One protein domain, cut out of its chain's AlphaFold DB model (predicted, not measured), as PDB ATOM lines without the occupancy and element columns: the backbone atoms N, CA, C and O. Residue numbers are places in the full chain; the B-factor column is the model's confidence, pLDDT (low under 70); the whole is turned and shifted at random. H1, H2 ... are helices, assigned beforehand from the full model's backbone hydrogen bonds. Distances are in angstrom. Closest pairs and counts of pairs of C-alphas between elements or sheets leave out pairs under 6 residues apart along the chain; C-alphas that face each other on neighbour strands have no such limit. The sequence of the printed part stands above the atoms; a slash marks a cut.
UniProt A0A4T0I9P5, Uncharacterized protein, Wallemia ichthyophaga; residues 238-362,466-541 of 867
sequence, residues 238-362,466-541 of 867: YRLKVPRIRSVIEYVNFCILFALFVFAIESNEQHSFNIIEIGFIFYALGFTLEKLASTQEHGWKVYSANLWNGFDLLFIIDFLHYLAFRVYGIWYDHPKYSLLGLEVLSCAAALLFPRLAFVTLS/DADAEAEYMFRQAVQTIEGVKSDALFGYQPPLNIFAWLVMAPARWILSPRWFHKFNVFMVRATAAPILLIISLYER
ATOM      1  N   TYR A 238      42.599  81.725  11.022       74.88
ATOM      2  CA  TYR A 238      42.765  82.853  11.946       74.88
ATOM      3  C   TYR A 238      43.842  82.576  13.014       74.88
ATOM      4  O   TYR A 238      44.430  83.531  13.520       74.88
ATOM      5  N   ARG A 239      44.193  81.307  13.303       79.12
ATOM      6  CA  ARG A 239      45.300  80.978  14.229       79.12
ATOM      7  C   ARG A 239      46.670  81.441  13.711       79.12
ATOM      8  O   ARG A 239      47.530  81.768  14.518       79.12
ATOM      9  N   LEU A 240      46.864  81.550  12.393       77.62
ATOM     10  CA  LEU A 240      48.117  82.052  11.803       77.62
ATOM     11  C   LEU A 240      48.309  83.562  12.024       77.62
ATOM     12  O   LEU A 240      49.442  84.027  12.078       77.62
ATOM     13  N   LYS A 241      47.219  84.324  12.214       76.44
ATOM     14  CA  LYS A 241      47.279  85.756  12.560       76.44
ATOM     15  C   LYS A 241      47.565  86.012  14.052       76.44
ATOM     16  O   LYS A 241      47.689  87.165  14.452       76.44
ATOM     17  N   VAL A 242      47.664  84.973  14.892       81.75
ATOM     18  CA  VAL A 242      47.954  85.117  16.331       81.75
ATOM     19  C   VAL A 242      49.441  85.449  16.539       81.75
ATOM     20  O   VAL A 242      50.280  84.639  16.141       81.75
ATOM     21  N   PRO A 243      49.804  86.554  17.226       83.00
ATOM     22  CA  PRO A 243      51.195  87.006  17.354       83.00
ATOM     23  C   PRO A 243      52.171  85.952  17.894       83.00
ATOM     24  O   PRO A 243      53.243  85.758  17.323       83.00
ATOM     25  N   ARG A 244      51.788  85.208  18.946       82.62
ATOM     26  CA  ARG A 244      52.615  84.123  19.508       82.62
ATOM     27  C   ARG A 244      52.883  83.007  18.499       82.62
ATOM     28  O   ARG A 244      53.979  82.454  18.488       82.62
ATOM     29  N   ILE A 245      51.884  82.645  17.693       82.88
ATOM     30  CA  ILE A 245      52.002  81.577  16.693       82.88
ATOM     31  C   ILE A 245      52.869  82.072  15.533       82.88
ATOM     32  O   ILE A 245      53.830  81.394  15.178       82.88
ATOM     33  N   ARG A 246      52.600  83.282  15.022       81.06
ATOM     34  CA  ARG A 246      53.391  83.928  13.968       81.06
ATOM     35  C   ARG A 246      54.874  84.006  14.344       81.06
ATOM     36  O   ARG A 246      55.703  83.479  13.617       81.06
ATOM     37  N   SER A 247      55.198  84.523  15.532       79.06
ATOM     38  CA  SER A 247      56.583  84.657  16.014       79.06
ATOM     39  C   SER A 247      57.323  83.314  16.158       79.06
ATOM     40  O   SER A 247      58.526  83.249  15.910       79.06
ATOM     41  N   VAL A 248      56.624  82.227  16.514       83.00
ATOM     42  CA  VAL A 248      57.216  80.875  16.529       83.00
ATOM     43  C   VAL A 248      57.448  80.354  15.109       83.00
ATOM     44  O   VAL A 248      58.489  79.751  14.858       83.00
ATOM     45  N   ILE A 249      56.523  80.600  14.178       83.88
ATOM     46  CA  ILE A 249      56.673  80.193  12.775       83.88
ATOM     47  C   ILE A 249      57.809  80.982  12.104       83.88
ATOM     48  O   ILE A 249      58.671  80.365  11.492       83.88
ATOM     49  N   GLU A 250      57.892  82.303  12.294       82.12
ATOM     50  CA  GLU A 250      59.006  83.147  11.825       82.12
ATOM     51  C   GLU A 250      60.369  82.623  12.311       82.12
ATOM     52  O   GLU A 250      61.319  82.530  11.532       82.12
ATOM     53  N   TYR A 251      60.468  82.224  13.586       84.19
ATOM     54  CA  TYR A 251      61.686  81.625  14.137       84.19
ATOM     55  C   TYR A 251      62.008  80.264  13.508       84.19
ATOM     56  O   TYR A 251      63.155  80.017  13.143       84.19
ATOM     57  N   VAL A 252      61.013  79.386  13.336       87.25
ATOM     58  CA  VAL A 252      61.201  78.081  12.679       87.25
ATOM     59  C   VAL A 252      61.612  78.254  11.214       87.25
ATOM     60  O   VAL A 252      62.553  77.594  10.779       87.25
ATOM     61  N   ASN A 253      60.993  79.181  10.480       88.12
ATOM     62  CA  ASN A 253      61.361  79.526   9.106       88.12
ATOM     63  C   ASN A 253      62.812  80.028   9.031       88.12
ATOM     64  O   ASN A 253      63.581  79.590   8.178       88.12
ATOM     65  N   PHE A 254      63.226  80.900   9.958       88.81
ATOM     66  CA  PHE A 254      64.609  81.375  10.026       88.81
ATOM     67  C   PHE A 254      65.602  80.251  10.376       88.81
ATOM     68  O   PHE A 254      66.681  80.182   9.792       88.81
ATOM     69  N   CYS A 255      65.240  79.323  11.264       90.56
ATOM     70  CA  CYS A 255      66.047  78.131  11.545       90.56
ATOM     71  C   CYS A 255      66.162  77.194  10.329       90.56
ATOM     72  O   CYS A 255      67.219  76.600  10.127       90.56
ATOM     73  N   ILE A 256      65.117  77.082   9.499       92.62
ATOM     74  CA  ILE A 256      65.155  76.327   8.236       92.62
ATOM     75  C   ILE A 256      66.063  77.030   7.216       92.62
ATOM     76  O   ILE A 256      66.926  76.370   6.642       92.62
ATOM     77  N   LEU A 257      65.944  78.354   7.046       92.75
ATOM     78  CA  LEU A 257      66.862  79.156   6.222       92.75
ATOM     79  C   LEU A 257      68.319  78.962   6.664       92.75
ATOM     80  O   LEU A 257      69.183  78.712   5.830       92.75
ATOM     81  N   PHE A 258      68.587  79.040   7.971       93.31
ATOM     82  CA  PHE A 258      69.925  78.876   8.537       93.31
ATOM     83  C   PHE A 258      70.482  77.460   8.325       93.31
ATOM     84  O   PHE A 258      71.646  77.304   7.963       93.31
ATOM     85  N   ALA A 259      69.659  76.420   8.498       93.81
ATOM     86  CA  ALA A 259      70.066  75.047   8.218       93.81
ATOM     87  C   ALA A 259      70.368  74.837   6.723       93.81
ATOM     88  O   ALA A 259      71.413  74.287   6.387       93.81
ATOM     89  N   LEU A 260      69.497  75.321   5.828       94.12
ATOM     90  CA  LEU A 260      69.709  75.261   4.378       94.12
ATOM     91  C   LEU A 260      70.955  76.041   3.943       94.12
ATOM     92  O   LEU A 260      71.689  75.557   3.092       94.12
ATOM     93  N   PHE A 261      71.228  77.195   4.554       94.12
ATOM     94  CA  PHE A 261      72.444  77.981   4.337       94.12
ATOM     95  C   PHE A 261      73.714  77.195   4.703       94.12
ATOM     96  O   PHE A 261      74.624  77.083   3.885       94.12
ATOM     97  N   VAL A 262      73.760  76.596   5.900       93.56
ATOM     98  CA  VAL A 262      74.910  75.782   6.337       93.56
ATOM     99  C   VAL A 262      75.096  74.559   5.433       93.56
ATOM    100  O   VAL A 262      76.218  74.281   5.014       93.56
ATOM    101  N   PHE A 263      74.014  73.860   5.069       93.50
ATOM    102  CA  PHE A 263      74.107  72.730   4.142       93.50
ATOM    103  C   PHE A 263      74.526  73.153   2.727       93.50
ATOM    104  O   PHE A 263      75.319  72.443   2.122       93.50
ATOM    105  N   ALA A 264      74.066  74.299   2.214       91.81
ATOM    106  CA  ALA A 264      74.450  74.797   0.891       91.81
ATOM    107  C   ALA A 264      75.930  75.214   0.809       91.81
ATOM    108  O   ALA A 264      76.531  75.064  -0.253       91.81
ATOM    109  N   ILE A 265      76.527  75.686   1.911       91.38
ATOM    110  CA  ILE A 265      77.975  75.940   1.999       91.38
ATOM    111  C   ILE A 265      78.774  74.629   2.060       91.38
ATOM    112  O   ILE A 265      79.787  74.512   1.375       91.38
ATOM    113  N   GLU A 266      78.329  73.640   2.841       90.69
ATOM    114  CA  GLU A 266      79.040  72.358   2.994       90.69
ATOM    115  C   GLU A 266      78.936  71.473   1.735       90.69
ATOM    116  O   GLU A 266      79.907  70.836   1.333       90.69
ATOM    117  N   SER A 267      77.775  71.439   1.070       87.38
ATOM    118  CA  SER A 267      77.522  70.604  -0.118       87.38
ATOM    119  C   SER A 267      77.820  71.323  -1.445       87.38
ATOM    120  O   SER A 267      77.133  71.108  -2.446       87.38
ATOM    121  N   ASN A 268      78.769  72.249  -1.445       82.94
ATOM    122  CA  ASN A 268      78.956  73.222  -2.517       82.94
ATOM    123  C   ASN A 268      79.797  72.677  -3.691       82.94
ATOM    124  O   ASN A 268      80.856  72.088  -3.485       82.94
ATOM    125  N   GLU A 269      79.360  72.921  -4.930       83.06
ATOM    126  CA  GLU A 269      80.088  72.565  -6.156       83.06
ATOM    127  C   GLU A 269      80.429  73.816  -6.981       83.06
ATOM    128  O   GLU A 269      79.564  74.635  -7.286       83.06
ATOM    129  N   GLN A 270      81.678  73.983  -7.426       77.00
ATOM    130  CA  GLN A 270      82.078  75.205  -8.147       77.00
ATOM    131  C   GLN A 270      81.451  75.338  -9.554       77.00
ATOM    132  O   GLN A 270      81.245  76.458 -10.023       77.00
ATOM    133  N   HIS A 271      81.138  74.222 -10.218       78.19
ATOM    134  CA  HIS A 271      80.723  74.186 -11.631       78.19
ATOM    135  C   HIS A 271      79.240  73.849 -11.861       78.19
ATOM    136  O   HIS A 271      78.783  73.888 -13.001       78.19
ATOM    137  N   SER A 272      78.488  73.498 -10.816       82.75
ATOM    138  CA  SER A 272      77.092  73.069 -10.925       82.75
ATOM    139  C   SER A 272      76.249  73.663  -9.793       82.75
ATOM    140  O   SER A 272      76.775  74.007  -8.734       82.75
ATOM    141  N   PHE A 273      74.940  73.791 -10.027       84.44
ATOM    142  CA  PHE A 273      73.973  74.071  -8.968       84.44
ATOM    143  C   PHE A 273      73.568  72.754  -8.295       84.44
ATOM    144  O   PHE A 273      72.854  71.945  -8.894       84.44
ATOM    145  N   ASN A 274      73.967  72.548  -7.038       89.06
ATOM    146  CA  ASN A 274      73.521  71.379  -6.272       89.06
ATOM    147  C   ASN A 274      72.015  71.498  -5.947       89.06
ATOM    148  O   ASN A 274      71.504  72.587  -5.698       89.06
ATOM    149  N   ILE A 275      71.296  70.376  -5.870       90.88
ATOM    150  CA  ILE A 275      69.895  70.288  -5.421       90.88
ATOM    151  C   ILE A 275      69.687  71.005  -4.071       90.88
ATOM    152  O   ILE A 275      68.683  71.693  -3.884       90.88
ATOM    153  N   ILE A 276      70.645  70.880  -3.145       91.62
ATOM    154  CA  ILE A 276      70.610  71.552  -1.833       91.62
ATOM    155  C   ILE A 276      70.740  73.074  -1.989       91.62
ATOM    156  O   ILE A 276      69.991  73.825  -1.364       91.62
ATOM    157  N   GLU A 277      71.638  73.532  -2.862       91.88
ATOM    158  CA  GLU A 277      71.830  74.952  -3.167       91.88
ATOM    159  C   GLU A 277      70.594  75.549  -3.854       91.88
ATOM    160  O   GLU A 277      70.132  76.615  -3.464       91.88
ATOM    161  N   ILE A 278      69.991  74.837  -4.810       91.69
ATOM    162  CA  ILE A 278      68.720  75.223  -5.444       91.69
ATOM    163  C   ILE A 278      67.619  75.357  -4.381       91.69
ATOM    164  O   ILE A 278      66.877  76.341  -4.377       91.69
ATOM    165  N   GLY A 279      67.539  74.410  -3.439       92.88
ATOM    166  CA  GLY A 279      66.627  74.477  -2.296       92.88
ATOM    167  C   GLY A 279      66.859  75.710  -1.416       92.88
ATOM    168  O   GLY A 279      65.898  76.392  -1.053       92.88
ATOM    169  N   PHE A 280      68.120  76.040  -1.126       94.56
ATOM    170  CA  PHE A 280      68.499  77.267  -0.421       94.56
ATOM    171  C   PHE A 280      68.115  78.533  -1.208       94.56
ATOM    172  O   PHE A 280      67.476  79.410  -0.631       94.56
ATOM    173  N   ILE A 281      68.406  78.612  -2.511       93.56
ATOM    174  CA  ILE A 281      68.053  79.751  -3.376       93.56
ATOM    175  C   ILE A 281      66.537  79.992  -3.365       93.56
ATOM    176  O   ILE A 281      66.102  81.120  -3.136       93.56
ATOM    177  N   PHE A 282      65.716  78.949  -3.543       93.19
ATOM    178  CA  PHE A 282      64.255  79.081  -3.464       93.19
ATOM    179  C   PHE A 282      63.778  79.528  -2.072       93.19
ATOM    180  O   PHE A 282      62.856  80.341  -1.975       93.19
ATOM    181  N   TYR A 283      64.400  79.046  -0.992       94.62
ATOM    182  CA  TYR A 283      64.033  79.451   0.369       94.62
ATOM    183  C   TYR A 283      64.426  80.905   0.676       94.62
ATOM    184  O   TYR A 283      63.625  81.667   1.217       94.62
ATOM    185  N   ALA A 284      65.630  81.318   0.278       93.94
ATOM    186  CA  ALA A 284      66.149  82.669   0.462       93.94
ATOM    187  C   ALA A 284      65.429  83.706  -0.422       93.94
ATOM    188  O   ALA A 284      65.170  84.818   0.041       93.94
ATOM    189  N   LEU A 285      64.994  83.340  -1.635       93.00
ATOM    190  CA  LEU A 285      64.059  84.147  -2.434       93.00
ATOM    191  C   LEU A 285      62.710  84.322  -1.720       93.00
ATOM    192  O   LEU A 285      62.175  85.429  -1.691       93.00
ATOM    193  N   GLY A 286      62.184  83.264  -1.093       91.38
ATOM    194  CA  GLY A 286      60.942  83.324  -0.315       91.38
ATOM    195  C   GLY A 286      61.060  84.250   0.898       91.38
ATOM    196  O   GLY A 286      60.206  85.110   1.104       91.38
ATOM    197  N   PHE A 287      62.154  84.140   1.655       90.81
ATOM    198  CA  PHE A 287      62.481  85.052   2.755       90.81
ATOM    199  C   PHE A 287      62.648  86.503   2.270       90.81
ATOM    200  O   PHE A 287      62.110  87.430   2.871       90.81
ATOM    201  N   THR A 288      63.328  86.711   1.140       91.06
ATOM    202  CA  THR A 288      63.503  88.038   0.527       91.06
ATOM    203  C   THR A 288      62.155  88.664   0.159       91.06
ATOM    204  O   THR A 288      61.907  89.822   0.491       91.06
ATOM    205  N   LEU A 289      61.247  87.897  -0.454       87.75
ATOM    206  CA  LEU A 289      59.898  88.345  -0.814       87.75
ATOM    207  C   LEU A 289      59.043  88.681   0.421       87.75
ATOM    208  O   LEU A 289      58.346  89.695   0.424       87.75
ATOM    209  N   GLU A 290      59.137  87.890   1.494       85.50
ATOM    210  CA  GLU A 290      58.475  88.173   2.777       85.50
ATOM    211  C   GLU A 290      58.955  89.503   3.386       85.50
ATOM    212  O   GLU A 290      58.152  90.341   3.804       85.50
ATOM    213  N   LYS A 291      60.272  89.740   3.395       85.75
ATOM    214  CA  LYS A 291      60.863  90.966   3.953       85.75
ATOM    215  C   LYS A 291      60.603  92.193   3.079       85.75
ATOM    216  O   LYS A 291      60.350  93.265   3.621       85.75
ATOM    217  N   LEU A 292      60.575  92.049   1.753       83.50
ATOM    218  CA  LEU A 292      60.165  93.116   0.831       83.50
ATOM    219  C   LEU A 292      58.679  93.480   0.979       83.50
ATOM    220  O   LEU A 292      58.325  94.652   0.896       83.50
ATOM    221  N   ALA A 293      57.801  92.516   1.260       78.94
ATOM    222  CA  ALA A 293      56.419  92.826   1.618       78.94
ATOM    223  C   ALA A 293      56.328  93.517   2.989       78.94
ATOM    224  O   ALA A 293      55.591  94.489   3.142       78.94
ATOM    225  N   SER A 294      57.136  93.089   3.966       75.00
ATOM    226  CA  SER A 294      57.238  93.744   5.276       75.00
ATOM    227  C   SER A 294      57.656  95.220   5.168       75.00
ATOM    228  O   SER A 294      57.026  96.069   5.804       75.00
ATOM    229  N   THR A 295      58.651  95.552   4.331       73.88
ATOM    230  CA  THR A 295      59.086  96.947   4.106       73.88
ATOM    231  C   THR A 295      58.018  97.794   3.409       73.88
ATOM    232  O   THR A 295      57.922  98.986   3.699       73.88
ATOM    233  N   GLN A 296      57.210  97.197   2.525       74.44
ATOM    234  CA  GLN A 296      56.094  97.863   1.847       74.44
ATOM    235  C   GLN A 296      54.912  98.120   2.797       74.44
ATOM    236  O   GLN A 296      54.449  99.254   2.881       74.44
ATOM    237  N   GLU A 297      54.452  97.110   3.549       65.56
ATOM    238  CA  GLU A 297      53.268  97.229   4.424       65.56
ATOM    239  C   GLU A 297      53.480  98.190   5.607       65.56
ATOM    240  O   GLU A 297      52.540  98.873   6.016       65.56
ATOM    241  N   HIS A 298      54.702  98.265   6.149       64.12
ATOM    242  CA  HIS A 298      55.024  99.089   7.327       64.12
ATOM    243  C   HIS A 298      55.762 100.391   6.971       64.12
ATOM    244  O   HIS A 298      55.830 101.304   7.792       64.12
ATOM    245  N   GLY A 299      56.306 100.499   5.756       67.62
ATOM    246  CA  GLY A 299      57.103 101.635   5.295       67.62
ATOM    247  C   GLY A 299      58.578 101.576   5.718       67.62
ATOM    248  O   GLY A 299      58.937 101.139   6.816       67.62
ATOM    249  N   TRP A 300      59.458 102.078   4.842       65.94
ATOM    250  CA  TRP A 300      60.918 101.957   4.975       65.94
ATOM    251  C   TRP A 300      61.472 102.465   6.313       65.94
ATOM    252  O   TRP A 300      62.270 101.778   6.949       65.94
ATOM    253  N   LYS A 301      61.017 103.641   6.775       59.38
ATOM    254  CA  LYS A 301      61.452 104.222   8.055       59.38
ATOM    255  C   LYS A 301      61.204 103.260   9.219       59.38
ATOM    256  O   LYS A 301      62.123 102.968   9.977       59.38
ATOM    257  N   VAL A 302      59.986 102.728   9.313       60.72
ATOM    258  CA  VAL A 302      59.528 101.845  10.396       60.72
ATOM    259  C   VAL A 302      60.293 100.529  10.374       60.72
ATOM    260  O   VAL A 302      60.817 100.104  11.402       60.72
ATOM    261  N   TYR A 303      60.458  99.942   9.185       64.88
ATOM    262  CA  TYR A 303      61.262  98.739   9.004       64.88
ATOM    263  C   TYR A 303      62.722  98.960   9.434       64.88
ATOM    264  O   TYR A 303      63.257  98.164  10.205       64.88
ATOM    265  N   SER A 304      63.346 100.063   9.003       61.00
ATOM    266  CA  SER A 304      64.729 100.422   9.359       61.00
ATOM    267  C   SER A 304      64.917 100.747  10.848       61.00
ATOM    268  O   SER A 304      65.992 100.522  11.404       61.00
ATOM    269  N   ALA A 305      63.859 101.200  11.532       58.34
ATOM    270  CA  ALA A 305      63.884 101.505  12.958       58.34
ATOM    271  C   ALA A 305      64.025 100.250  13.844       58.34
ATOM    272  O   ALA A 305      64.161 100.371  15.063       58.34
ATOM    273  N   ASN A 306      64.047  99.042  13.269       67.25
ATOM    274  CA  ASN A 306      64.404  97.803  13.952       67.25
ATOM    275  C   ASN A 306      65.800  97.301  13.528       67.25
ATOM    276  O   ASN A 306      65.957  96.794  12.424       67.25
ATOM    277  N   LEU A 307      66.805  97.336  14.421       65.00
ATOM    278  CA  LEU A 307      68.174  96.869  14.100       65.00
ATOM    279  C   LEU A 307      68.222  95.435  13.536       65.00
ATOM    280  O   LEU A 307      69.066  95.122  12.703       65.00
ATOM    281  N   TRP A 308      67.299  94.570  13.959       73.62
ATOM    282  CA  TRP A 308      67.206  93.187  13.483       73.62
ATOM    283  C   TRP A 308      66.791  93.083  12.013       73.62
ATOM    284  O   TRP A 308      67.292  92.224  11.292       73.62
ATOM    285  N   ASN A 309      65.948  94.007  11.556       76.94
ATOM    286  CA  ASN A 309      65.576  94.148  10.152       76.94
ATOM    287  C   ASN A 309      66.751  94.686   9.312       76.94
ATOM    288  O   ASN A 309      66.805  94.439   8.111       76.94
ATOM    289  N   GLY A 310      67.714  95.376   9.940       80.25
ATOM    290  CA  GLY A 310      68.984  95.767   9.324       80.25
ATOM    291  C   GLY A 310      69.877  94.567   8.990       80.25
ATOM    292  O   GLY A 310      70.406  94.501   7.886       80.25
ATOM    293  N   PHE A 311      69.980  93.579   9.886       84.88
ATOM    294  CA  PHE A 311      70.654  92.306   9.578       84.88
ATOM    295  C   PHE A 311      69.933  91.531   8.464       84.88
ATOM    296  O   PHE A 311      70.597  91.027   7.562       84.88
ATOM    297  N   ASP A 312      68.594  91.484   8.484       88.44
ATOM    298  CA  ASP A 312      67.808  90.859   7.405       88.44
ATOM    299  C   ASP A 312      68.041  91.569   6.055       88.44
ATOM    300  O   ASP A 312      68.201  90.908   5.034       88.44
ATOM    301  N   LEU A 313      68.108  92.906   6.045       88.50
ATOM    302  CA  LEU A 313      68.377  93.706   4.844       88.50
ATOM    303  C   LEU A 313      69.798  93.492   4.305       88.50
ATOM    304  O   LEU A 313      69.964  93.333   3.098       88.50
ATOM    305  N   LEU A 314      70.814  93.465   5.174       90.69
ATOM    306  CA  LEU A 314      72.193  93.178   4.767       90.69
ATOM    307  C   LEU A 314      72.316  91.766   4.180       90.69
ATOM    308  O   LEU A 314      72.948  91.603   3.141       90.69
ATOM    309  N   PHE A 315      71.653  90.771   4.781       92.81
ATOM    310  CA  PHE A 315      71.592  89.415   4.232       92.81
ATOM    311  C   PHE A 315      70.896  89.367   2.860       92.81
ATOM    312  O   PHE A 315      71.368  88.668   1.972       92.81
ATOM    313  N   ILE A 316      69.820  90.133   2.647       92.94
ATOM    314  CA  ILE A 316      69.154  90.226   1.335       92.94
ATOM    315  C   ILE A 316      70.083  90.843   0.280       92.94
ATOM    316  O   ILE A 316      70.143  90.348  -0.843       92.94
ATOM    317  N   ILE A 317      70.821  91.901   0.628       94.06
ATOM    318  CA  ILE A 317      71.783  92.536  -0.286       94.06
ATOM    319  C   ILE A 317      72.905  91.552  -0.647       94.06
ATOM    320  O   ILE A 317      73.234  91.421  -1.824       94.06
ATOM    321  N   ASP A 318      73.460  90.844   0.336       94.75
ATOM    322  CA  ASP A 318      74.502  89.830   0.142       94.75
ATOM    323  C   ASP A 318      74.007  88.656  -0.727       94.75
ATOM    324  O   ASP A 318      74.600  88.354  -1.765       94.75
ATOM    325  N   PHE A 319      72.836  88.096  -0.401       95.25
ATOM    326  CA  PHE A 319      72.187  87.028  -1.164       95.25
ATOM    327  C   PHE A 319      71.946  87.407  -2.634       95.25
ATOM    328  O   PHE A 319      72.164  86.583  -3.523       95.25
ATOM    329  N   LEU A 320      71.541  88.651  -2.915       95.38
ATOM    330  CA  LEU A 320      71.367  89.138  -4.287       95.38
ATOM    331  C   LEU A 320      72.700  89.249  -5.047       95.38
ATOM    332  O   LEU A 320      72.728  88.959  -6.244       95.38
ATOM    333  N   HIS A 321      73.803  89.606  -4.377       95.12
ATOM    334  CA  HIS A 321      75.137  89.596  -4.989       95.12
ATOM    335  C   HIS A 321      75.625  88.166  -5.252       95.12
ATOM    336  O   HIS A 321      76.050  87.878  -6.372       95.12
ATOM    337  N   TYR A 322      75.501  87.258  -4.276       95.00
ATOM    338  CA  TYR A 322      75.765  85.826  -4.463       95.00
ATOM    339  C   TYR A 322      75.000  85.285  -5.679       95.00
ATOM    340  O   TYR A 322      75.619  84.743  -6.595       95.00
ATOM    341  N   LEU A 323      73.681  85.495  -5.735       94.25
ATOM    342  CA  LEU A 323      72.833  84.986  -6.812       94.25
ATOM    343  C   LEU A 323      73.238  85.567  -8.176       94.25
ATOM    344  O   LEU A 323      73.328  84.821  -9.151       94.25
ATOM    345  N   ALA A 324      73.541  86.868  -8.249       94.50
ATOM    346  CA  ALA A 324      74.000  87.511  -9.478       94.50
ATOM    347  C   ALA A 324      75.338  86.932  -9.976       94.50
ATOM    348  O   ALA A 324      75.435  86.535 -11.139       94.50
ATOM    349  N   PHE A 325      76.351  86.827  -9.109       93.75
ATOM    350  CA  PHE A 325      77.662  86.281  -9.479       93.75
ATOM    351  C   PHE A 325      77.609  84.785  -9.808       93.75
ATOM    352  O   PHE A 325      78.268  84.347 -10.752       93.75
ATOM    353  N   ARG A 326      76.790  84.009  -9.089       91.12
ATOM    354  CA  ARG A 326      76.614  82.566  -9.295       91.12
ATOM    355  C   ARG A 326      75.896  82.262 -10.612       91.12
ATOM    356  O   ARG A 326      76.395  81.463 -11.400       91.12
ATOM    357  N   VAL A 327      74.784  82.948 -10.902       91.56
ATOM    358  CA  VAL A 327      74.063  82.811 -12.183       91.56
ATOM    359  C   VAL A 327      74.933  83.275 -13.353       91.56
ATOM    360  O   VAL A 327      75.025  82.566 -14.352       91.56
ATOM    361  N   TYR A 328      75.628  84.412 -13.228       92.62
ATOM    362  CA  TYR A 328      76.549  84.894 -14.263       92.62
ATOM    363  C   TYR A 328      77.711  83.913 -14.497       92.62
ATOM    364  O   TYR A 328      77.994  83.537 -15.634       92.62
ATOM    365  N   GLY A 329      78.354  83.446 -13.422       89.50
ATOM    366  CA  GLY A 329      79.481  82.519 -13.483       89.50
ATOM    367  C   GLY A 329      79.141  81.161 -14.097       89.50
ATOM    368  O   GLY A 329      79.998  80.580 -14.754       89.50
ATOM    369  N   ILE A 330      77.908  80.675 -13.926       88.50
ATOM    370  CA  ILE A 330      77.451  79.404 -14.507       88.50
ATOM    371  C   ILE A 330      76.935  79.592 -15.946       88.50
ATOM    372  O   ILE A 330      77.238  78.769 -16.804       88.50
ATOM    373  N   TRP A 331      76.210  80.675 -16.257       91.44
ATOM    374  CA  TRP A 331      75.638  80.882 -17.601       91.44
ATOM    375  C   TRP A 331      76.682  81.249 -18.669       91.44
ATOM    376  O   TRP A 331      76.513  80.897 -19.833       91.44
ATOM    377  N   TYR A 332      77.773  81.920 -18.279       90.38
ATOM    378  CA  TYR A 332      78.894  82.271 -19.164       90.38
ATOM    379  C   TYR A 332      80.115  81.330 -19.030       90.38
ATOM    380  O   TYR A 332      81.164  81.626 -19.597       90.38
ATOM    381  N   ASP A 333      80.003  80.230 -18.270       86.25
ATOM    382  CA  ASP A 333      81.106  79.321 -17.891       86.25
ATOM    383  C   ASP A 333      82.388  80.069 -17.468       86.25
ATOM    384  O   ASP A 333      83.466  79.996 -18.066       86.25
ATOM    385  N   HIS A 334      82.244  80.901 -16.438       89.75
ATOM    386  CA  HIS A 334      83.320  81.689 -15.851       89.75
ATOM    387  C   HIS A 334      83.506  81.293 -14.377       89.75
ATOM    388  O   HIS A 334      82.983  81.964 -13.475       89.75
ATOM    389  N   PRO A 335      84.308  80.245 -14.085       85.50
ATOM    390  CA  PRO A 335      84.419  79.661 -12.744       85.50
ATOM    391  C   PRO A 335      84.988  80.615 -11.681       85.50
ATOM    392  O   PRO A 335      84.844  80.348 -10.489       85.50
ATOM    393  N   LYS A 336      85.586  81.744 -12.095       89.00
ATOM    394  CA  LYS A 336      86.010  82.841 -11.208       89.00
ATOM    395  C   LYS A 336      84.827  83.589 -10.586       89.00
ATOM    396  O   LYS A 336      84.846  83.832  -9.388       89.00
ATOM    397  N   TYR A 337      83.799  83.929 -11.368       89.56
ATOM    398  CA  TYR A 337      82.600  84.594 -10.837       89.56
ATOM    399  C   TYR A 337      81.720  83.614 -10.059       89.56
ATOM    400  O   TYR A 337      81.155  83.990  -9.037       89.56
ATOM    401  N   SER A 338      81.688  82.343 -10.482       88.50
ATOM    402  CA  SER A 338      81.058  81.273  -9.701       88.50
ATOM    403  C   SER A 338      81.689  81.167  -8.305       88.50
ATOM    404  O   SER A 338      80.965  81.218  -7.317       88.50
ATOM    405  N   LEU A 339      83.028  81.124  -8.209       90.50
ATOM    406  CA  LEU A 339      83.749  81.126  -6.929       90.50
ATOM    407  C   LEU A 339      83.492  82.398  -6.109       90.50
ATOM    408  O   LEU A 339      83.161  82.294  -4.935       90.50
ATOM    409  N   LEU A 340      83.577  83.580  -6.727       92.50
ATOM    410  CA  LEU A 340      83.355  84.860  -6.042       92.50
ATOM    411  C   LEU A 340      81.948  84.947  -5.426       92.50
ATOM    412  O   LEU A 340      81.793  85.458  -4.321       92.50
ATOM    413  N   GLY A 341      80.923  84.390  -6.083       91.94
ATOM    414  CA  GLY A 341      79.587  84.268  -5.492       91.94
ATOM    415  C   GLY A 341      79.577  83.436  -4.201       91.94
ATOM    416  O   GLY A 341      78.892  83.794  -3.247       91.94
ATOM    417  N   LEU A 342      80.365  82.360  -4.140       90.81
ATOM    418  CA  LEU A 342      80.493  81.498  -2.957       90.81
ATOM    419  C   LEU A 342      81.321  82.153  -1.839       90.81
ATOM    420  O   LEU A 342      81.027  81.958  -0.658       90.81
ATOM    421  N   GLU A 343      82.323  82.955  -2.197       92.75
ATOM    422  CA  GLU A 343      83.083  83.788  -1.258       92.75
ATOM    423  C   GLU A 343      82.177  84.856  -0.620       92.75
ATOM    424  O   GLU A 343      82.177  85.000   0.602       92.75
ATOM    425  N   VAL A 344      81.318  85.515  -1.412       94.12
ATOM    426  CA  VAL A 344      80.265  86.427  -0.916       94.12
ATOM    427  C   VAL A 344      79.289  85.691   0.009       94.12
ATOM    428  O   VAL A 344      79.124  86.095   1.157       94.12
ATOM    429  N   LEU A 345      78.737  84.547  -0.411       93.25
ATOM    430  CA  LEU A 345      77.837  83.750   0.436       93.25
ATOM    431  C   LEU A 345      78.501  83.309   1.757       93.25
ATOM    432  O   LEU A 345      77.834  83.173   2.783       93.25
ATOM    433  N   SER A 346      79.824  83.128   1.767       92.44
ATOM    434  CA  SER A 346      80.583  82.839   2.989       92.44
ATOM    435  C   SER A 346      80.655  84.053   3.929       92.44
ATOM    436  O   SER A 346      80.615  83.881   5.151       92.44
ATOM    437  N   CYS A 347      80.683  85.283   3.404       92.94
ATOM    438  CA  CYS A 347      80.560  86.506   4.207       92.94
ATOM    439  C   CYS A 347      79.186  86.623   4.892       92.94
ATOM    440  O   CYS A 347      79.127  87.085   6.037       92.94
ATOM    441  N   ALA A 348      78.107  86.118   4.281       92.69
ATOM    442  CA  ALA A 348      76.772  86.080   4.891       92.69
ATOM    443  C   ALA A 348      76.738  85.384   6.267       92.69
ATOM    444  O   ALA A 348      75.908  85.725   7.118       92.69
ATOM    445  N   ALA A 349      77.657  84.447   6.539       92.00
ATOM    446  CA  ALA A 349      77.761  83.778   7.837       92.00
ATOM    447  C   ALA A 349      78.012  84.774   8.986       92.00
ATOM    448  O   ALA A 349      77.439  84.624  10.070       92.00
ATOM    449  N   ALA A 350      78.787  85.837   8.740       90.62
ATOM    450  CA  ALA A 350      79.051  86.892   9.721       90.62
ATOM    451  C   ALA A 350      77.794  87.712  10.081       90.62
ATOM    452  O   ALA A 350      77.767  88.360  11.126       90.62
ATOM    453  N   LEU A 351      76.742  87.655   9.258       90.50
ATOM    454  CA  LEU A 351      75.435  88.262   9.524       90.50
ATOM    455  C   LEU A 351      74.465  87.249  10.153       90.50
ATOM    456  O   LEU A 351      73.829  87.542  11.167       90.50
ATOM    457  N   LEU A 352      74.374  86.042   9.581       90.06
ATOM    458  CA  LEU A 352      73.398  85.022   9.974       90.06
ATOM    459  C   LEU A 352      73.652  84.422  11.365       90.06
ATOM    460  O   LEU A 352      72.690  84.199  12.099       90.06
ATOM    461  N   PHE A 353      74.908  84.193  11.767       89.12
ATOM    462  CA  PHE A 353      75.209  83.639  13.096       89.12
ATOM    463  C   PHE A 353      74.824  84.604  14.240       89.12
ATOM    464  O   PHE A 353      74.076  84.187  15.132       89.12
ATOM    465  N   PRO A 354      75.224  85.896  14.225       84.00
ATOM    466  CA  PRO A 354      74.705  86.877  15.178       84.00
ATOM    467  C   PRO A 354      73.185  87.015  15.100       84.00
ATOM    468  O   PRO A 354      72.523  87.047  16.138       84.00
ATOM    469  N   ARG A 355      72.601  87.034  13.892       85.25
ATOM    470  CA  ARG A 355      71.147  87.132  13.711       85.25
ATOM    471  C   ARG A 355      70.403  85.988  14.405       85.25
ATOM    472  O   ARG A 355      69.454  86.272  15.133       85.25
ATOM    473  N   LEU A 356      70.858  84.740  14.261       84.94
ATOM    474  CA  LEU A 356      70.281  83.576  14.945       84.94
ATOM    475  C   LEU A 356      70.329  83.731  16.470       84.94
ATOM    476  O   LEU A 356      69.310  83.546  17.144       84.94
ATOM    477  N   ALA A 357      71.486  84.119  17.016       80.06
ATOM    478  CA  ALA A 357      71.648  84.351  18.449       80.06
ATOM    479  C   ALA A 357      70.706  85.459  18.957       80.06
ATOM    480  O   ALA A 357      70.034  85.283  19.977       80.06
ATOM    481  N   PHE A 358      70.584  86.567  18.216       73.88
ATOM    482  CA  PHE A 358      69.700  87.676  18.571       73.88
ATOM    483  C   PHE A 358      68.203  87.346  18.439       73.88
ATOM    484  O   PHE A 358      67.430  87.872  19.236       73.88
ATOM    485  N   VAL A 359      67.769  86.469  17.518       73.25
ATOM    486  CA  VAL A 359      66.373  85.966  17.514       73.25
ATOM    487  C   VAL A 359      66.132  85.061  18.719       73.25
ATOM    488  O   VAL A 359      65.207  85.303  19.492       73.25
ATOM    489  N   THR A 360      66.984  84.051  18.908       70.69
ATOM    490  CA  THR A 360      66.832  83.015  19.948       70.69
ATOM    491  C   THR A 360      66.772  83.616  21.354       70.69
ATOM    492  O   THR A 360      66.056  83.126  22.224       70.69
ATOM    493  N   LEU A 361      67.505  84.711  21.573       65.19
ATOM    494  CA  LEU A 361      67.578  85.417  22.848       65.19
ATOM    495  C   LEU A 361      66.741  86.715  22.885       65.19
ATOM    496  O   LEU A 361      66.818  87.433  23.882       65.19
ATOM    497  N   SER A 362      65.951  87.025  21.850       56.75
ATOM    498  CA  SER A 362      65.280  88.328  21.640       56.75
ATOM    499  C   SER A 362      64.426  88.827  22.812       56.75
ATOM    500  O   SER A 362      64.422  90.025  23.098       56.75
ATOM    501  N   ASP A 466      67.217 100.076  32.607       67.00
ATOM    502  CA  ASP A 466      66.367  99.228  33.546       67.00
ATOM    503  C   ASP A 466      65.535  99.836  34.695       67.00
ATOM    504  O   ASP A 466      64.643  99.135  35.150       67.00
ATOM    505  N   ALA A 467      65.762 101.040  35.230       62.94
ATOM    506  CA  ALA A 467      64.878 101.563  36.287       62.94
ATOM    507  C   ALA A 467      63.397 101.527  35.831       62.94
ATOM    508  O   ALA A 467      62.488 101.269  36.613       62.94
ATOM    509  N   ASP A 468      63.200 101.624  34.509       68.06
ATOM    510  CA  ASP A 468      61.979 101.290  33.781       68.06
ATOM    511  C   ASP A 468      62.122 100.053  32.836       68.06
ATOM    512  O   ASP A 468      61.567 100.063  31.743       68.06
ATOM    513  N   ALA A 469      62.871  98.987  33.158       71.81
ATOM    514  CA  ALA A 469      63.080  97.810  32.283       71.81
ATOM    515  C   ALA A 469      61.850  96.960  32.149       71.81
ATOM    516  O   ALA A 469      61.479  96.615  31.040       71.81
ATOM    517  N   GLU A 470      61.272  96.585  33.283       76.00
ATOM    518  CA  GLU A 470      60.048  95.806  33.334       76.00
ATOM    519  C   GLU A 470      58.960  96.555  32.550       76.00
ATOM    520  O   GLU A 470      58.279  95.972  31.713       76.00
ATOM    521  N   ALA A 471      58.896  97.883  32.721       79.75
ATOM    522  CA  ALA A 471      58.015  98.764  31.965       79.75
ATOM    523  C   ALA A 471      58.367  98.829  30.463       79.75
ATOM    524  O   ALA A 471      57.472  98.751  29.632       79.75
ATOM    525  N   GLU A 472      59.644  98.940  30.086       76.06
ATOM    526  CA  GLU A 472      60.115  98.954  28.690       76.06
ATOM    527  C   GLU A 472      59.910  97.597  27.993       76.06
ATOM    528  O   GLU A 472      59.551  97.562  26.820       76.06
ATOM    529  N   TYR A 473      60.105  96.487  28.706       77.56
ATOM    530  CA  TYR A 473      59.876  95.121  28.241       77.56
ATOM    531  C   TYR A 473      58.382  94.872  28.038       77.56
ATOM    532  O   TYR A 473      57.980  94.504  26.940       77.56
ATOM    533  N   MET A 474      57.545  95.174  29.038       83.56
ATOM    534  CA  MET A 474      56.085  95.093  28.922       83.56
ATOM    535  C   MET A 474      55.538  96.017  27.826       83.56
ATOM    536  O   MET A 474      54.612  95.640  27.109       83.56
ATOM    537  N   PHE A 475      56.132  97.203  27.647       84.12
ATOM    538  CA  PHE A 475      55.808  98.116  26.550       84.12
ATOM    539  C   PHE A 475      56.179  97.524  25.186       84.12
ATOM    540  O   PHE A 475      55.354  97.528  24.279       84.12
ATOM    541  N   ARG A 476      57.379  96.955  25.028       76.44
ATOM    542  CA  ARG A 476      57.805  96.326  23.764       76.44
ATOM    543  C   ARG A 476      57.038  95.047  23.452       76.44
ATOM    544  O   ARG A 476      56.681  94.847  22.297       76.44
ATOM    545  N   GLN A 477      56.705  94.245  24.462       79.81
ATOM    546  CA  GLN A 477      55.800  93.106  24.321       79.81
ATOM    547  C   GLN A 477      54.417  93.569  23.832       79.81
ATOM    548  O   GLN A 477      53.834  92.923  22.963       79.81
ATOM    549  N   ALA A 478      53.906  94.706  24.324       85.12
ATOM    550  CA  ALA A 478      52.665  95.299  23.824       85.12
ATOM    551  C   ALA A 478      52.785  95.753  22.358       85.12
ATOM    552  O   ALA A 478      51.938  95.377  21.551       85.12
ATOM    553  N   VAL A 479      53.851  96.481  21.994       80.62
ATOM    554  CA  VAL A 479      54.117  96.901  20.602       80.62
ATOM    555  C   VAL A 479      54.160  95.693  19.665       80.62
ATOM    556  O   VAL A 479      53.369  95.632  18.730       80.62
ATOM    557  N   GLN A 480      54.988  94.689  19.971       78.12
ATOM    558  CA  GLN A 480      55.122  93.463  19.178       78.12
ATOM    559  C   GLN A 480      53.805  92.671  19.092       78.12
ATOM    560  O   GLN A 480      53.512  92.056  18.068       78.12
ATOM    561  N   THR A 481      52.978  92.696  20.146       83.62
ATOM    562  CA  THR A 481      51.648  92.068  20.127       83.62
ATOM    563  C   THR A 481      50.711  92.777  19.147       83.62
ATOM    564  O   THR A 481      50.047  92.106  18.364       83.62
ATOM    565  N   ILE A 482      50.665  94.113  19.154       80.31
ATOM    566  CA  ILE A 482      49.796  94.900  18.262       80.31
ATOM    567  C   ILE A 482      50.294  94.845  16.806       80.31
ATOM    568  O   ILE A 482      49.507  94.605  15.892       80.31
ATOM    569  N   GLU A 483      51.601  94.980  16.580       75.62
ATOM    570  CA  GLU A 483      52.257  94.846  15.268       75.62
ATOM    571  C   GLU A 483      52.038  93.445  14.660       75.62
ATOM    572  O   GLU A 483      51.663  93.308  13.491       75.62
ATOM    573  N   GLY A 484      52.149  92.397  15.484       74.12
ATOM    574  CA  GLY A 484      51.872  91.011  15.103       74.12
ATOM    575  C   GLY A 484      50.396  90.697  14.820       74.12
ATOM    576  O   GLY A 484      50.118  89.686  14.175       74.12
ATOM    577  N   VAL A 485      49.450  91.538  15.264       76.00
ATOM    578  CA  VAL A 485      48.035  91.472  14.842       76.00
ATOM    579  C   VAL A 485      47.806  92.262  13.547       76.00
ATOM    580  O   VAL A 485      46.990  91.844  12.727       76.00
ATOM    581  N   LYS A 486      48.519  93.380  13.335       70.00
ATOM    582  CA  LYS A 486      48.323  94.269  12.173       70.00
ATOM    583  C   LYS A 486      48.906  93.761  10.850       70.00
ATOM    584  O   LYS A 486      48.267  93.958   9.820       70.00
ATOM    585  N   SER A 487      50.081  93.138  10.862       59.44
ATOM    586  CA  SER A 487      50.760  92.628   9.654       59.44
ATOM    587  C   SER A 487      49.878  91.624   8.884       59.44
ATOM    588  O   SER A 487      49.421  90.636   9.470       59.44
ATOM    589  N   ASP A 488      49.591  91.864   7.597       56.12
ATOM    590  CA  ASP A 488      48.405  91.276   6.943       56.12
ATOM    591  C   ASP A 488      48.709  90.098   5.987       56.12
ATOM    592  O   ASP A 488      49.521  89.225   6.304       56.12
ATOM    593  N   ALA A 489      47.954  89.939   4.891       49.53
ATOM    594  CA  ALA A 489      47.624  88.603   4.396       49.53
ATOM    595  C   ALA A 489      48.752  87.860   3.666       49.53
ATOM    596  O   ALA A 489      48.671  86.634   3.567       49.53
ATOM    597  N   LEU A 490      49.807  88.536   3.186       48.38
ATOM    598  CA  LEU A 490      50.911  87.828   2.524       48.38
ATOM    599  C   LEU A 490      51.660  86.909   3.508       48.38
ATOM    600  O   LEU A 490      52.018  85.794   3.139       48.38
ATOM    601  N   PHE A 491      51.761  87.307   4.782       52.81
ATOM    602  CA  PHE A 491      52.303  86.486   5.877       52.81
ATOM    603  C   PHE A 491      51.445  85.250   6.217       52.81
ATOM    604  O   PHE A 491      51.858  84.407   7.014       52.81
ATOM    605  N   GLY A 492      50.253  85.105   5.621       61.97
ATOM    606  CA  GLY A 492      49.495  83.852   5.660       61.97
ATOM    607  C   GLY A 492      50.201  82.709   4.920       61.97
ATOM    608  O   GLY A 492      50.004  81.542   5.261       61.97
ATOM    609  N   TYR A 493      51.063  83.040   3.955       76.56
ATOM    610  CA  TYR A 493      51.856  82.095   3.178       76.56
ATOM    611  C   TYR A 493      53.297  82.065   3.697       76.56
ATOM    612  O   TYR A 493      53.958  83.094   3.780       76.56
ATOM    613  N   GLN A 494      53.789  80.873   4.039       82.94
ATOM    614  CA  GLN A 494      55.133  80.692   4.596       82.94
ATOM    615  C   GLN A 494      56.178  80.492   3.483       82.94
ATOM    616  O   GLN A 494      55.846  79.865   2.471       82.94
ATOM    617  N   PRO A 495      57.431  80.960   3.634       83.38
ATOM    618  CA  PRO A 495      58.514  80.624   2.711       83.38
ATOM    619  C   PRO A 495      58.734  79.102   2.590       83.38
ATOM    620  O   PRO A 495      58.658  78.395   3.599       83.38
ATOM    621  N   PRO A 496      59.012  78.564   1.385       82.62
ATOM    622  CA  PRO A 496      59.090  79.240   0.082       82.62
ATOM    623  C   PRO A 496      57.737  79.333  -0.657       82.62
ATOM    624  O   PRO A 496      57.665  79.860  -1.767       82.62
ATOM    625  N   LEU A 497      56.648  78.805  -0.081       83.69
ATOM    626  CA  LEU A 497      55.323  78.742  -0.721       83.69
ATOM    627  C   LEU A 497      54.709  80.130  -0.975       83.69
ATOM    628  O   LEU A 497      53.834  80.269  -1.830       83.69
ATOM    629  N   ASN A 498      55.191  81.163  -0.282       86.44
ATOM    630  CA  ASN A 498      54.831  82.557  -0.530       86.44
ATOM    631  C   ASN A 498      55.187  83.050  -1.947       86.44
ATOM    632  O   ASN A 498      54.445  83.868  -2.483       86.44
ATOM    633  N   ILE A 499      56.229  82.511  -2.598       85.19
ATOM    634  CA  ILE A 499      56.545  82.817  -4.007       85.19
ATOM    635  C   ILE A 499      55.407  82.340  -4.919       85.19
ATOM    636  O   ILE A 499      54.916  83.093  -5.759       85.19
ATOM    637  N   PHE A 500      54.949  81.097  -4.730       81.88
ATOM    638  CA  PHE A 500      53.844  80.528  -5.505       81.88
ATOM    639  C   PHE A 500      52.529  81.264  -5.229       81.88
ATOM    640  O   PHE A 500      51.784  81.577  -6.157       81.88
ATOM    641  N   ALA A 501      52.268  81.606  -3.964       80.00
ATOM    642  CA  ALA A 501      51.110  82.402  -3.587       80.00
ATOM    643  C   ALA A 501      51.123  83.788  -4.250       80.00
ATOM    644  O   ALA A 501      50.108  84.192  -4.806       80.00
ATOM    645  N   TRP A 502      52.258  84.491  -4.260       79.69
ATOM    646  CA  TRP A 502      52.400  85.778  -4.946       79.69
ATOM    647  C   TRP A 502      52.145  85.648  -6.457       79.69
ATOM    648  O   TRP A 502      51.309  86.370  -7.002       79.69
ATOM    649  N   LEU A 503      52.787  84.668  -7.105       82.88
ATOM    650  CA  LEU A 503      52.684  84.409  -8.546       82.88
ATOM    651  C   LEU A 503      51.252  84.065  -8.994       82.88
ATOM    652  O   LEU A 503      50.847  84.457 -10.085       82.88
ATOM    653  N   VAL A 504      50.474  83.364  -8.163       83.00
ATOM    654  CA  VAL A 504      49.082  82.986  -8.470       83.00
ATOM    655  C   VAL A 504      48.075  84.063  -8.045       83.00
ATOM    656  O   VAL A 504      47.155  84.375  -8.800       83.00
ATOM    657  N   MET A 505      48.222  84.657  -6.857       78.88
ATOM    658  CA  MET A 505      47.232  85.593  -6.303       78.88
ATOM    659  C   MET A 505      47.278  86.979  -6.957       78.88
ATOM    660  O   MET A 505      46.228  87.606  -7.097       78.88
ATOM    661  N   ALA A 506      48.455  87.455  -7.381       78.19
ATOM    662  CA  ALA A 506      48.591  88.754  -8.041       78.19
ATOM    663  C   ALA A 506      47.768  88.856  -9.349       78.19
ATOM    664  O   ALA A 506      46.916  89.745  -9.420       78.19
ATOM    665  N   PRO A 507      47.906  87.952 -10.346       82.12
ATOM    666  CA  PRO A 507      47.060  87.986 -11.543       82.12
ATOM    667  C   PRO A 507      45.599  87.611 -11.248       82.12
ATOM    668  O   PRO A 507      44.689  88.161 -11.866       82.12
ATOM    669  N   ALA A 508      45.335  86.731 -10.270       79.12
ATOM    670  CA  ALA A 508      43.967  86.349  -9.905       79.12
ATOM    671  C   ALA A 508      43.115  87.537  -9.414       79.12
ATOM    672  O   ALA A 508      41.896  87.523  -9.600       79.12
ATOM    673  N   ARG A 509      43.731  88.592  -8.855       75.88
ATOM    674  CA  ARG A 509      43.048  89.839  -8.458       75.88
ATOM    675  C   ARG A 509      42.377  90.568  -9.630       75.88
ATOM    676  O   ARG A 509      41.390  91.262  -9.408       75.88
ATOM    677  N   TRP A 510      42.883  90.424 -10.856       81.31
ATOM    678  CA  TRP A 510      42.290  91.040 -12.052       81.31
ATOM    679  C   TRP A 510      41.196  90.181 -12.705       81.31
ATOM    680  O   TRP A 510      40.461  90.675 -13.555       81.31
ATOM    681  N   ILE A 511      41.077  88.909 -12.309       85.31
ATOM    682  CA  ILE A 511      40.171  87.922 -12.920       85.31
ATOM    683  C   ILE A 511      38.976  87.608 -12.000       85.31
ATOM    684  O   ILE A 511      37.871  87.351 -12.474       85.31
ATOM    685  N   LEU A 512      39.176  87.615 -10.678       80.75
ATOM    686  CA  LEU A 512      38.165  87.226  -9.691       80.75
ATOM    687  C   LEU A 512      37.460  88.435  -9.065       80.75
ATOM    688  O   LEU A 512      38.093  89.395  -8.633       80.75
ATOM    689  N   SER A 513      36.138  88.339  -8.898       83.12
ATOM    690  CA  SER A 513      35.387  89.295  -8.075       83.12
ATOM    691  C   SER A 513      35.765  89.165  -6.586       83.12
ATOM    692  O   SER A 513      36.100  88.060  -6.145       83.12
ATOM    693  N   PRO A 514      35.663  90.234  -5.764       75.56
ATOM    694  CA  PRO A 514      36.168  90.235  -4.382       75.56
ATOM    695  C   PRO A 514      35.658  89.079  -3.506       75.56
ATOM    696  O   PRO A 514      36.410  88.514  -2.714       75.56
ATOM    697  N   ARG A 515      34.399  88.658  -3.701       78.12
ATOM    698  CA  ARG A 515      33.782  87.512  -3.006       78.12
ATOM    699  C   ARG A 515      34.472  86.179  -3.322       78.12
ATOM    700  O   ARG A 515      34.675  85.359  -2.426       78.12
ATOM    701  N   TRP A 516      34.831  85.955  -4.586       80.81
ATOM    702  CA  TRP A 516      35.533  84.745  -5.022       80.81
ATOM    703  C   TRP A 516      37.029  84.811  -4.726       80.81
ATOM    704  O   TRP A 516      37.600  83.797  -4.334       80.81
ATOM    705  N   PHE A 517      37.635  85.998  -4.817       80.38
ATOM    706  CA  PHE A 517      39.015  86.242  -4.407       80.38
ATOM    707  C   PHE A 517      39.231  85.903  -2.922       80.38
ATOM    708  O   PHE A 517      40.105  85.098  -2.615       80.38
ATOM    709  N   HIS A 518      38.366  86.389  -2.019       79.19
ATOM    710  CA  HIS A 518      38.350  86.004  -0.598       79.19
ATOM    711  C   HIS A 518      38.266  84.477  -0.411       79.19
ATOM    712  O   HIS A 518      39.090  83.865   0.270       79.19
ATOM    713  N   LYS A 519      37.287  83.829  -1.059       81.69
ATOM    714  CA  LYS A 519      37.068  82.378  -0.946       81.69
ATOM    715  C   LYS A 519      38.270  81.564  -1.446       81.69
ATOM    716  O   LYS A 519      38.607  80.549  -0.836       81.69
ATOM    717  N   PHE A 520      38.914  82.007  -2.526       81.88
ATOM    718  CA  PHE A 520      40.107  81.377  -3.089       81.88
ATOM    719  C   PHE A 520      41.345  81.604  -2.209       81.88
ATOM    720  O   PHE A 520      42.043  80.642  -1.907       81.88
ATOM    721  N   ASN A 521      41.555  82.823  -1.700       80.69
ATOM    722  CA  ASN A 521      42.612  83.156  -0.740       80.69
ATOM    723  C   ASN A 521      42.522  82.282   0.525       80.69
ATOM    724  O   ASN A 521      43.482  81.623   0.913       80.69
ATOM    725  N   VAL A 522      41.332  82.194   1.129       79.56
ATOM    726  CA  VAL A 522      41.078  81.362   2.319       79.56
ATOM    727  C   VAL A 522      41.284  79.867   2.039       79.56
ATOM    728  O   VAL A 522      41.747  79.144   2.923       79.56
ATOM    729  N   PHE A 523      40.966  79.386   0.833       83.69
ATOM    730  CA  PHE A 523      41.274  78.012   0.425       83.69
ATOM    731  C   PHE A 523      42.786  77.791   0.274       83.69
ATOM    732  O   PHE A 523      43.316  76.842   0.851       83.69
ATOM    733  N   MET A 524      43.482  78.688  -0.429       80.94
ATOM    734  CA  MET A 524      44.924  78.619  -0.666       80.94
ATOM    735  C   MET A 524      45.726  78.649   0.641       80.94
ATOM    736  O   MET A 524      46.509  77.731   0.871       80.94
ATOM    737  N   VAL A 525      45.468  79.607   1.543       80.44
ATOM    738  CA  VAL A 525      46.118  79.669   2.871       80.44
ATOM    739  C   VAL A 525      45.873  78.383   3.669       80.44
ATOM    740  O   VAL A 525      46.802  77.835   4.262       80.44
ATOM    741  N   ARG A 526      44.638  77.857   3.671       84.50
ATOM    742  CA  ARG A 526      44.316  76.590   4.353       84.50
ATOM    743  C   ARG A 526      45.037  75.391   3.745       84.50
ATOM    744  O   ARG A 526      45.410  74.503   4.502       84.50
ATOM    745  N   ALA A 527      45.224  75.357   2.427       83.88
ATOM    746  CA  ALA A 527      45.934  74.284   1.740       83.88
ATOM    747  C   ALA A 527      47.444  74.337   2.025       83.88
ATOM    748  O   ALA A 527      48.016  73.338   2.456       83.88
ATOM    749  N   THR A 528      48.086  75.502   1.870       83.19
ATOM    750  CA  THR A 528      49.535  75.655   2.103       83.19
ATOM    751  C   THR A 528      49.914  75.488   3.572       83.19
ATOM    752  O   THR A 528      50.952  74.906   3.874       83.19
ATOM    753  N   ALA A 529      49.078  75.965   4.498       83.06
ATOM    754  CA  ALA A 529      49.334  75.871   5.934       83.06
ATOM    755  C   ALA A 529      48.696  74.638   6.601       83.06
ATOM    756  O   ALA A 529      48.795  74.507   7.821       83.06
ATOM    757  N   ALA A 530      48.066  73.726   5.845       84.31
ATOM    758  CA  ALA A 530      47.366  72.549   6.373       84.31
ATOM    759  C   ALA A 530      48.140  71.762   7.457       84.31
ATOM    760  O   ALA A 530      47.558  71.541   8.520       84.31
ATOM    761  N   PRO A 531      49.422  71.366   7.275       85.31
ATOM    762  CA  PRO A 531      50.148  70.623   8.309       85.31
ATOM    763  C   PRO A 531      50.416  71.462   9.568       85.31
ATOM    764  O   PRO A 531      50.286  70.956  10.680       85.31
ATOM    765  N   ILE A 532      50.729  72.752   9.409       84.38
ATOM    766  CA  ILE A 532      51.001  73.677  10.519       84.38
ATOM    767  C   ILE A 532      49.715  73.920  11.325       84.38
ATOM    768  O   ILE A 532      49.712  73.790  12.548       84.38
ATOM    769  N   LEU A 533      48.601  74.194  10.638       84.62
ATOM    770  CA  LEU A 533      47.271  74.345  11.232       84.62
ATOM    771  C   LEU A 533      46.819  73.079  11.964       84.62
ATOM    772  O   LEU A 533      46.293  73.173  13.069       84.62
ATOM    773  N   LEU A 534      47.062  71.897  11.388       85.19
ATOM    774  CA  LEU A 534      46.734  70.620  12.016       85.19
ATOM    775  C   LEU A 534      47.522  70.443  13.324       85.19
ATOM    776  O   LEU A 534      46.906  70.176  14.356       85.19
ATOM    777  N   ILE A 535      48.840  70.680  13.317       84.12
ATOM    778  CA  ILE A 535      49.695  70.624  14.519       84.12
ATOM    779  C   ILE A 535      49.207  71.605  15.597       84.12
ATOM    780  O   ILE A 535      49.052  71.204  16.752       84.12
ATOM    781  N   ILE A 536      48.896  72.855  15.229       83.00
ATOM    782  CA  ILE A 536      48.315  73.852  16.145       83.00
ATOM    783  C   ILE A 536      46.985  73.343  16.718       83.00
ATOM    784  O   ILE A 536      46.788  73.371  17.930       83.00
ATOM    785  N   SER A 537      46.086  72.829  15.874       81.00
ATOM    786  CA  SER A 537      44.765  72.356  16.305       81.00
ATOM    787  C   SER A 537      44.841  71.159  17.258       81.00
ATOM    788  O   SER A 537      44.040  71.075  18.188       81.00
ATOM    789  N   LEU A 538      45.815  70.258  17.075       82.06
ATOM    790  CA  LEU A 538      46.069  69.152  17.998       82.06
ATOM    791  C   LEU A 538      46.649  69.660  19.319       82.06
ATOM    792  O   LEU A 538      46.154  69.269  20.374       82.06
ATOM    793  N   TYR A 539      47.637  70.561  19.275       81.56
ATOM    794  CA  TYR A 539      48.221  71.173  20.471       81.56
ATOM    795  C   TYR A 539      47.143  71.870  21.322       81.56
ATOM    796  O   TYR A 539      46.976  71.554  22.499       81.56
ATOM    797  N   GLU A 540      46.351  72.761  20.714       78.25
ATOM    798  CA  GLU A 540      45.331  73.565  21.408       78.25
ATOM    799  C   GLU A 540      44.103  72.762  21.874       78.25
ATOM    800  O   GLU A 540      43.333  73.252  22.701       78.25
ATOM    801  N   ARG A 541      43.900  71.542  21.357       78.69
ATOM    802  CA  ARG A 541      42.835  70.623  21.801       78.69
ATOM    803  C   ARG A 541      43.311  69.592  22.824       78.69
ATOM    804  O   ARG A 541      42.487  69.105  23.597       78.69
TER     805      ARG A 541
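This is residues 238 to 362 and 466 to 541 of the 867 residues of an uncharacterized protein of Wallemia ichthyophaga (UniProt A0A4T0I9P5). The longest helix, H5, is one of four helices, H2, H3, H5 and H7, in an up-and-down bundle, each running against the one before it in the chain, and H6 folds back along H5 as a hairpin. H8 meets the start of H2 near its own end, making a corner, and residues 466 to 479, of which 469 to 479 belong to H8, stick out, while the hairpin of H10 and H11 packs on H3 through residues 497 to 499 of H10. The 201 printed residues hold twelve named helices, H1 to H12 in chain order, and no named strand: the class is all helix. The whole is compact, with a radius of gyration of the C-alphas of 19.0 A and spans of 55 by 51 by 36 A.

Find C-alpha 307 at (68.174, 96.869, 14.100); from there H5 runs 36.3 A to residue 331. H6 spans residues 335 to 347 and H7 349 to 360. H2, residues 243 to 266, is 34.6 A long, and H3, residues 275 to 298, is 34.8 A; H1, residues 238 to 241, begins at C-alpha 238 (42.765, 82.853, 11.946). H4 is residues 300 to 304. H8, residues 469 to 486, measures 25.2 A. Then come H9, residues 489 to 492, H10, 497 to 511, H11, 514 to 528, and H12, 530 to 541, ending at (42.835, 70.623, 21.801).

H5 touches H6 opposite ways at a shallow tilt of 13 degrees, closest at the C-alphas of Tyr 322 and Gly 341, 4.3 A. H5 touches H3, the hub, at C-alphas 288 and 316, 6.1 A, a steep tilt of 43 degrees. H2 and H3 form a hairpin, closest at C-alphas 264 and 277, 4.8 A. H7 touches H2 at a shallow tilt of 27 degrees, closest at C-alphas 258 and 352, 7.2 A. H8 is about perpendicular to H2, at 87 degrees, with C-alphas 243 and 484 closest at 4.6 A. H3 touches H10, C-alphas 286 and 499 being closest at 5.8 A. H9 only just touches H3, with 3 pairs of C-alphas within 8 A, as H12 does H1; H4 and H3 touch only at the corner, and only just. Every O i to N i+4 pair is within hydrogen-bond range in H2, H3, H4, H5, H6, H8, H11 and H12; H7 has 7 of 8, H10 8 of 11, and H1 and H9 are too short for one.

The C-alphas farthest apart, those of Asp 333 and Ala 467, are 60.8 A apart. Residues 363 to 465 are not printed; C-alphas 362 and 466 stand 16.2 A apart across this cut. Of the links printed whole, H2 to H3 is short and the others are tight. Mean pLDDT of the printed part is 82.5; residues 297 to 307, 361 to 362, 466 to 468 and 487 to 492 are under 70.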